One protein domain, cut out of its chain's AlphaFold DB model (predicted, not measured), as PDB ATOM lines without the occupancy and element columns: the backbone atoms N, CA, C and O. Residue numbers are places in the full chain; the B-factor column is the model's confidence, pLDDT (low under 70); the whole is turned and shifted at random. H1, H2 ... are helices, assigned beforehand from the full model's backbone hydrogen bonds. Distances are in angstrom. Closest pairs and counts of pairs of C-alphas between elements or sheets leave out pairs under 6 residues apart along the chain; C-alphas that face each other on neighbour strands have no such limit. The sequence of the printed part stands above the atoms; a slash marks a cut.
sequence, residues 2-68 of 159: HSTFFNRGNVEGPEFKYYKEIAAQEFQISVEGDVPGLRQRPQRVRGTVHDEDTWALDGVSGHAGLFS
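AT A GLANCE: This is residues 2 to 68 of the 159 residues of the protein "Beta-lactamase, putative" of Metarhizium acridum (strain CQMa 102) (UniProt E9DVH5). With little regular structure, this is an elongated body of winding loops with two one-turn helices, H1 and H2. At one end a short antiparallel pairing joins residues 5 to 6 with 66 to 67, and at the other residues 32 to 37, of which 32 belongs to H1, stick out. The 67 printed residues hold H1, then H2, and no named strand; the class is all helix, with 10 residues in named elements. The whole is compact, radius of gyration of the C-alphas 11.8 A, spanning 39 by 24 by 16 A.

HOW THE PARTS SIT: H1, residues 28 to 32, and H2, residues 52 to 56, are apart. In both, every O i to N i+4 pair is within hydrogen-bond range.

IN THESE COORDINATES: H1 runs 6.2 A from C-alpha 28 at (153.280, 175.718, 92.862). H2 runs 6.1 A, ending with C-alpha 56 at (150.937, 169.676, 109.512).

THE WHOLE: The farthest C-alphas, of His 2 and Pro 36, are 39.8 A apart. The link from H1 to H2, 19 residues, is long. The printed part has no cut. Residues 28 to 39 have pLDDT under 70.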
ATOM      1  N   HIS A   2     126.692 178.791 107.627       86.38
ATOM      2  CA  HIS A   2     126.345 177.380 107.368       86.38
ATOM      3  C   HIS A   2     127.352 176.670 106.455       86.38
ATOM      4  O   HIS A   2     127.367 175.443 106.398       86.38
ATOM      5  N   SER A   3     128.209 177.440 105.791       90.81
ATOM      6  CA  SER A   3     129.212 177.008 104.821       90.81
ATOM      7  C   SER A   3     130.611 177.487 105.232       90.81
ATOM      8  O   SER A   3     131.472 177.694 104.382       90.81
ATOM      9  N   THR A   4     130.827 177.656 106.539       93.62
ATOM     10  CA  THR A   4     132.121 177.951 107.163       93.62
ATOM     11  C   THR A   4     132.563 176.739 107.978       93.62
ATOM     12  O   THR A   4     131.809 176.266 108.831       93.62
ATOM     13  N   PHE A   5     133.749 176.199 107.706       93.88
ATOM     14  CA  PHE A   5     134.203 174.934 108.288       93.88
ATOM     15  C   PHE A   5     135.725 174.774 108.225       93.88
ATOM     16  O   PHE A   5     136.406 175.445 107.457       93.88
ATOM     17  N   PHE A   6     136.237 173.817 108.994       94.75
ATOM     18  CA  PHE A   6     137.593 173.291 108.856       94.75
ATOM     19  C   PHE A   6     137.564 171.933 108.145       94.75
ATOM     20  O   PHE A   6     136.674 171.122 108.419       94.75
ATOM     21  N   ASN A   7     138.552 171.648 107.293       94.50
ATOM     22  CA  ASN A   7     138.812 170.288 106.812       94.50
ATOM     23  C   ASN A   7     139.784 169.572 107.763       94.50
ATOM     24  O   ASN A   7     140.974 169.429 107.481       94.50
ATOM     25  N   ARG A   8     139.274 169.176 108.932       94.50
ATOM     26  CA  ARG A   8     140.077 168.497 109.953       94.50
ATOM     27  C   ARG A   8     140.561 167.138 109.442       94.50
ATOM     28  O   ARG A   8     139.756 166.338 108.975       94.50
ATOM     29  N   GLY A   9     141.855 166.876 109.602       93.94
ATOM     30  CA  GLY A   9     142.514 165.656 109.132       93.94
ATOM     31  C   GLY A   9     142.874 165.680 107.647       93.94
ATOM     32  O   GLY A   9     143.233 164.639 107.111       93.94
ATOM     33  N   ASN A  10     142.777 166.842 106.987       92.38
ATOM     34  CA  ASN A  10     143.164 167.030 105.589       92.38
ATOM     35  C   ASN A  10     142.528 166.000 104.639       92.38
ATOM     36  O   ASN A  10     143.220 165.378 103.838       92.38
ATOM     37  N   VAL A  11     141.210 165.792 104.734       93.69
ATOM     38  CA  VAL A  11     140.516 164.835 103.862       93.69
ATOM     39  C   VAL A  11     140.599 165.329 102.419       93.69
ATOM     40  O   VAL A  11     140.124 166.420 102.100       93.69
ATOM     41  N   GLU A  12     141.213 164.541 101.547       90.12
ATOM     42  CA  GLU A  12     141.492 164.942 100.172       90.12
ATOM     43  C   GLU A  12     140.398 164.490  99.202       90.12
ATOM     44  O   GLU A  12     139.701 163.489  99.394       90.12
ATOM     45  N   GLY A  13     140.281 165.216  98.092       89.44
ATOM     46  CA  GLY A  13     139.494 164.756  96.955       89.44
ATOM     47  C   GLY A  13     137.996 164.553  97.246       89.44
ATOM     48  O   GLY A  13     137.421 165.184  98.133       89.44
ATOM     49  N   PRO A  14     137.320 163.682  96.472       90.19
ATOM     50  CA  PRO A  14     135.879 163.447  96.588       90.19
ATOM     51  C   PRO A  14     135.407 162.905  97.943       90.19
ATOM     52  O   PRO A  14     134.205 162.934  98.199       90.19
ATOM     53  N   GLU A  15     136.316 162.404  98.785       91.50
ATOM     54  CA  GLU A  15     135.997 161.956 100.145       91.50
ATOM     55  C   GLU A  15     135.602 163.133 101.041       91.50
ATOM     56  O   GLU A  15     134.784 162.988 101.953       91.50
ATOM     57  N   PHE A  16     136.111 164.330 100.744       93.00
ATOM     58  CA  PHE A  16     135.691 165.533 101.432       93.00
ATOM     59  C   PHE A  16     134.393 166.086 100.842       93.00
ATOM     60  O   PHE A  16     134.323 166.491  99.679       93.00
ATOM     61  N   LYS A  17     133.350 166.176 101.678       91.25
ATOM     62  CA  LYS A  17     131.991 166.556 101.250       91.25
ATOM     63  C   LYS A  17     131.904 167.868 100.459       91.25
ATOM     64  O   LYS A  17     131.071 167.963  99.565       91.25
ATOM     65  N   TYR A  18     132.754 168.854 100.754       91.62
ATOM     66  CA  TYR A  18     132.735 170.170 100.103       91.62
ATOM     67  C   TYR A  18     133.750 170.306  98.964       91.62
ATOM     68  O   TYR A  18     133.863 171.372  98.365       91.62
ATOM     69  N   TYR A  19     134.486 169.247  98.619       91.44
ATOM     70  CA  TYR A  19     135.588 169.317  97.653       91.44
ATOM     71  C   TYR A  19     135.188 169.936  96.306       91.44
ATOM     72  O   TYR A  19     135.944 170.707  95.713       91.44
ATOM     73  N   LYS A  20     133.972 169.645  95.823       91.31
ATOM     74  CA  LYS A  20     133.458 170.180  94.551       91.31
ATOM     75  C   LYS A  20     133.143 171.678  94.599       91.31
ATOM     76  O   LYS A  20     133.194 172.316  93.553       91.31
ATOM     77  N   GLU A  21     132.863 172.217  95.781       90.44
ATOM     78  CA  GLU A  21     132.495 173.620  96.016       90.44
ATOM     79  C   GLU A  21     133.719 174.512  96.276       90.44
ATOM     80  O   GLU A  21     133.614 175.735  96.258       90.44
ATOM     81  N   ILE A  22     134.890 173.910  96.495       90.31
ATOM     82  CA  ILE A  22     136.122 174.625  96.834       90.31
ATOM     83  C   ILE A  22     136.937 174.906  95.572       90.31
ATOM     84  O   ILE A  22     137.121 174.020  94.730       90.31
ATOM     85  N   ALA A  23     137.439 176.133  95.442       89.00
ATOM     86  CA  ALA A  23     138.395 176.510  94.406       89.00
ATOM     87  C   ALA A  23     139.800 175.974  94.729       89.00
ATOM     88  O   ALA A  23     140.124 175.686  95.877       89.00
ATOM     89  N   ALA A  24     140.640 175.827  93.708       89.94
ATOM     90  CA  ALA A  24     142.051 175.533  93.939       89.94
ATOM     91  C   ALA A  24     142.735 176.723  94.619       89.94
ATOM     92  O   ALA A  24     142.472 177.863  94.244       89.94
ATOM     93  N   GLN A  25     143.606 176.443  95.580       87.00
ATOM     94  CA  GLN A  25     144.311 177.453  96.367       87.00
ATOM     95  C   GLN A  25     145.737 177.683  95.871       87.00
ATOM     96  O   GLN A  25     146.236 178.798  95.958       87.00
ATOM     97  N   GLU A  26     146.379 176.645  95.333       82.94
ATOM     98  CA  GLU A  26     147.786 176.690  94.948       82.94
ATOM     99  C   GLU A  26     148.110 175.587  93.928       82.94
ATOM    100  O   GLU A  26     147.463 174.536  93.913       82.94
ATOM    101  N   PHE A  27     149.116 175.824  93.084       76.88
ATOM    102  CA  PHE A  27     149.613 174.870  92.085       76.88
ATOM    103  C   PHE A  27     151.148 174.697  92.126       76.88
ATOM    104  O   PHE A  27     151.692 173.952  91.308       76.88
ATOM    105  N   GLN A  28     151.858 175.393  93.022       60.81
ATOM    106  CA  GLN A  28     153.280 175.718  92.862       60.81
ATOM    107  C   GLN A  28     154.205 174.497  92.947       60.81
ATOM    108  O   GLN A  28     155.075 174.345  92.094       60.81
ATOM    109  N   ILE A  29     153.947 173.545  93.852       58.38
ATOM    110  CA  ILE A  29     154.774 172.325  93.968       58.38
ATOM    111  C   ILE A  29     154.766 171.496  92.667       58.38
ATOM    112  O   ILE A  29     155.786 170.932  92.281       58.38
ATOM    113  N   SER A  30     153.653 171.471  91.919       55.91
ATOM    114  CA  SER A  30     153.607 170.760  90.626       55.91
ATOM    115  C   SER A  30     154.424 171.435  89.515       55.91
ATOM    116  O   SER A  30     154.753 170.792  88.522       55.91
ATOM    117  N   VAL A  31     154.751 172.720  89.688       59.66
ATOM    118  CA  VAL A  31     155.557 173.522  88.760       59.66
ATOM    119  C   VAL A  31     157.042 173.465  89.131       59.66
ATOM    120  O   VAL A  31     157.886 173.433  88.238       59.66
ATOM    121  N   GLU A  32     157.363 173.425  90.426       60.28
ATOM    122  CA  GLU A  32     158.743 173.439  90.935       60.28
ATOM    123  C   GLU A  32     159.389 172.042  91.032       60.28
ATOM    124  O   GLU A  32     160.615 171.936  91.018       60.28
ATOM    125  N   GLY A  33     158.595 170.964  91.045       60.66
ATOM    126  CA  GLY A  33     159.086 169.584  91.128       60.66
ATOM    127  C   GLY A  33     159.437 169.144  92.556       60.66
ATOM    128  O   GLY A  33     159.047 169.779  93.533       60.66
ATOM    129  N   ASP A  34     160.164 168.029  92.691       66.00
ATOM    130  CA  ASP A  34     160.578 167.495  93.997       66.00
ATOM    131  C   ASP A  34     161.686 168.355  94.624       66.00
ATOM    132  O   ASP A  34     162.879 168.080  94.476       66.00
ATOM    133  N   VAL A  35     161.290 169.406  95.342       67.88
ATOM    134  CA  VAL A  35     162.217 170.267  96.082       67.88
ATOM    135  C   VAL A  35     162.581 169.610  97.426       67.88
ATOM    136  O   VAL A  35     161.697 169.349  98.251       67.88
ATOM    137  N   PRO A  36     163.873 169.346  97.707       68.56
ATOM    138  CA  PRO A  36     164.298 168.769  98.979       68.56
ATOM    139  C   PRO A  36     163.906 169.649 100.174       68.56
ATOM    140  O   PRO A  36     164.247 170.827 100.224       68.56
ATOM    141  N   GLY A  37     163.225 169.060 101.161       67.19
ATOM    142  CA  GLY A  37     162.803 169.745 102.390       67.19
ATOM    143  C   GLY A  37     161.366 170.272 102.375       67.19
ATOM    144  O   GLY A  37     160.829 170.554 103.445       67.19
ATOM    145  N   LEU A  38     160.713 170.329 101.209       64.75
ATOM    146  CA  LEU A  38     159.282 170.618 101.124       64.75
ATOM    147  C   LEU A  38     158.459 169.349 101.373       64.75
ATOM    148  O   LEU A  38     158.790 168.255 100.903       64.75
ATOM    149  N   ARG A  39     157.382 169.480 102.153       66.62
ATOM    150  CA  ARG A  39     156.465 168.365 102.411       66.62
ATOM    151  C   ARG A  39     155.681 168.062 101.142       66.62
ATOM    152  O   ARG A  39     154.977 168.914 100.611       66.62
ATOM    153  N   GLN A  40     155.779 166.820 100.690       71.69
ATOM    154  CA  GLN A  40     155.061 166.337  99.518       71.69
ATOM    155  C   GLN A  40     153.583 166.138  99.868       71.69
ATOM    156  O   GLN A  40     153.244 165.283 100.689       71.69
ATOM    157  N   ARG A  41     152.703 166.932  99.251       76.38
ATOM    158  CA  ARG A  41     151.241 166.818  99.375       76.38
ATOM    159  C   ARG A  41     150.583 166.797  97.993       76.38
ATOM    160  O   ARG A  41     151.173 167.332  97.051       76.38
ATOM    161  N   PRO A  42     149.374 166.224  97.854       77.69
ATOM    162  CA  PRO A  42     148.665 166.194  96.579       77.69
ATOM    163  C   PRO A  42     148.526 167.584  95.949       77.69
ATOM    164  O   PRO A  42     148.214 168.561  96.626       77.69
ATOM    165  N   GLN A  43     148.761 167.657  94.637       81.31
ATOM    166  CA  GLN A  43     148.655 168.885  93.853       81.31
ATOM    167  C   GLN A  43     147.602 168.746  92.749       81.31
ATOM    168  O   GLN A  43     147.404 167.675  92.175       81.31
ATOM    169  N   ARG A  44     146.920 169.819  92.357       85.12
ATOM    170  CA  ARG A  44     146.875 171.155  92.983       85.12
ATOM    171  C   ARG A  44     146.291 171.116  94.400       85.12
ATOM    172  O   ARG A  44     145.447 170.264  94.672       85.12
ATOM    173  N   VAL A  45     146.653 172.074  95.245       89.44
ATOM    174  CA  VAL A  45     146.063 172.199  96.584       89.44
ATOM    175  C   VAL A  45     144.609 172.620  96.446       89.44
ATOM    176  O   VAL A  45     144.293 173.682  95.897       89.44
ATOM    177  N   ARG A  46     143.700 171.756  96.894       91.44
ATOM    178  CA  ARG A  46     142.263 172.002  96.834       91.44
ATOM    179  C   ARG A  46     141.557 171.248  97.944       91.44
ATOM    180  O   ARG A  46     141.590 170.028  97.984       91.44
ATOM    181  N   GLY A  47     140.811 171.971  98.770       90.38
ATOM    182  CA  GLY A  47     140.011 171.367  99.837       90.38
ATOM    183  C   GLY A  47     140.791 171.140 101.126       90.38
ATOM    184  O   GLY A  47     140.166 171.064 102.179       90.38
ATOM    185  N   THR A  48     142.119 171.121 101.079       92.69
ATOM    186  CA  THR A  48     143.011 171.169 102.242       92.69
ATOM    187  C   THR A  48     143.684 172.530 102.348       92.69
ATOM    188  O   THR A  48     143.767 173.278 101.378       92.69
ATOM    189  N   VAL A  49     144.075 172.916 103.562       92.44
ATOM    190  CA  VAL A  49     144.661 174.237 103.818       92.44
ATOM    191  C   VAL A  49     145.957 174.417 103.025       92.44
ATOM    192  O   VAL A  49     146.771 173.500 102.968       92.44
ATOM    193  N   HIS A  50     146.151 175.594 102.419       89.75
ATOM    194  CA  HIS A  50     147.388 175.889 101.689       89.75
ATOM    195  C   HIS A  50     148.591 176.015 102.636       89.75
ATOM    196  O   HIS A  50     149.647 175.491 102.337       89.75
ATOM    197  N   ASP A  51     148.411 176.624 103.801       90.81
ATOM    198  CA  ASP A  51     149.470 176.830 104.782       90.81
ATOM    199  C   ASP A  51     150.032 175.484 105.275       90.81
ATOM    200  O   ASP A  51     149.293 174.654 105.818       90.81
ATOM    201  N   GLU A  52     151.321 175.231 105.036       88.19
ATOM    202  CA  GLU A  52     151.958 173.938 105.302       88.19
ATOM    203  C   GLU A  52     152.024 173.606 106.794       88.19
ATOM    204  O   GLU A  52     151.892 172.434 107.167       88.19
ATOM    205  N   ASP A  53     152.188 174.617 107.646       90.94
ATOM    206  CA  ASP A  53     152.224 174.453 109.098       90.94
ATOM    207  C   ASP A  53     150.846 174.053 109.629       90.94
ATOM    208  O   ASP A  53     150.708 173.120 110.417       90.94
ATOM    209  N   THR A  54     149.786 174.676 109.128       93.75
ATOM    210  CA  THR A  54     148.412 174.310 109.469       93.75
ATOM    211  C   THR A  54     148.052 172.944 108.911       93.75
ATOM    212  O   THR A  54     147.372 172.164 109.580       93.75
ATOM    213  N   TRP A  55     148.526 172.614 107.708       91.88
ATOM    214  CA  TRP A  55     148.360 171.281 107.137       91.88
ATOM    215  C   TRP A  55     149.042 170.229 108.021       91.88
ATOM    216  O   TRP A  55     148.447 169.190 108.300       91.88
ATOM    217  N   ALA A  56     150.234 170.523 108.549       90.50
ATOM    218  CA  ALA A  56     150.937 169.676 109.512       90.50
ATOM    219  C   ALA A  56     150.189 169.486 110.845       90.50
ATOM    220  O   ALA A  56     150.427 168.490 111.527       90.50
ATOM    221  N   LEU A  57     149.303 170.418 111.204       94.06
ATOM    222  CA  LEU A  57     148.445 170.394 112.394       94.06
ATOM    223  C   LEU A  57     147.035 169.856 112.084       94.06
ATOM    224  O   LEU A  57     146.036 170.332 112.626       94.06
ATOM    225  N   ASP A  58     146.939 168.879 111.180       93.94
ATOM    226  CA  ASP A  58     145.678 168.265 110.737       93.94
ATOM    227  C   ASP A  58     144.654 169.275 110.181       93.94
ATOM    228  O   ASP A  58     143.437 169.099 110.320       93.94
ATOM    229  N   GLY A  59     145.134 170.346 109.550       93.38
ATOM    230  CA  GLY A  59     144.311 171.306 108.815       93.38
ATOM    231  C   GLY A  59     143.607 172.355 109.679       93.38
ATOM    232  O   GLY A  59     142.731 173.059 109.171       93.38
ATOM    233  N   VAL A  60     143.945 172.477 110.971       96.12
ATOM    234  CA  VAL A  60     143.288 173.417 111.898       96.12
ATOM    235  C   VAL A  60     144.306 174.211 112.708       96.12
ATOM    236  O   VAL A  60     144.976 173.665 113.579       96.12
ATOM    237  N   SER A  61     144.346 175.524 112.488       95.12
ATOM    238  CA  SER A  61     145.172 176.459 113.253       95.12
ATOM    239  C   SER A  61     144.410 177.760 113.522       95.12
ATOM    240  O   SER A  61     143.359 178.024 112.941       95.12
ATOM    241  N   GLY A  62     144.924 178.579 114.441       90.81
ATOM    242  CA  GLY A  62     144.343 179.886 114.759       90.81
ATOM    243  C   GLY A  62     144.522 180.920 113.642       90.81
ATOM    244  O   GLY A  62     143.697 181.820 113.526       90.81
ATOM    245  N   HIS A  63     145.566 180.782 112.818       91.50
ATOM    246  CA  HIS A  63     145.866 181.716 111.724       91.50
ATOM    247  C   HIS A  63     145.362 181.246 110.349       91.50
ATOM    248  O   HIS A  63     145.242 182.065 109.443       91.50
ATOM    249  N   ALA A  64     145.060 179.952 110.168       93.12
ATOM    250  CA  ALA A  64     144.627 179.397 108.883       93.12
ATOM    251  C   ALA A  64     143.803 178.100 109.029       93.12
ATOM    252  O   ALA A  64     143.612 177.560 110.117       93.12
ATOM    253  N   GLY A  65     143.287 177.592 107.906       93.31
ATOM    254  CA  GLY A  65     142.529 176.331 107.833       93.31
ATOM    255  C   GLY A  65     141.010 176.492 107.839       93.31
ATOM    256  O   GLY A  65     140.289 175.529 107.565       93.31
ATOM    257  N   LEU A  66     140.510 177.703 108.093       93.94
ATOM    258  CA  LEU A  66     139.090 178.017 107.971       93.94
ATOM    259  C   LEU A  66     138.719 178.251 106.503       93.94
ATOM    260  O   LEU A  66     139.237 179.154 105.851       93.94
ATOM    261  N   PHE A  67     137.771 177.469 106.006       93.88
ATOM    262  CA  PHE A  67     137.128 177.677 104.716       93.88
ATOM    263  C   PHE A  67     135.787 178.363 104.931       93.88
ATOM    264  O   PHE A  67     135.091 178.096 105.913       93.88
ATOM    265  N   SER A  68     135.412 179.243 104.010       93.69
ATOM    266  CA  SER A  68     134.146 179.966 104.064       93.69
ATOM    267  C   SER A  68     133.657 180.299 102.658       93.69
ATOM    268  O   SER A  68     134.354 180.096 101.665       93.69
TER     269      SER A  68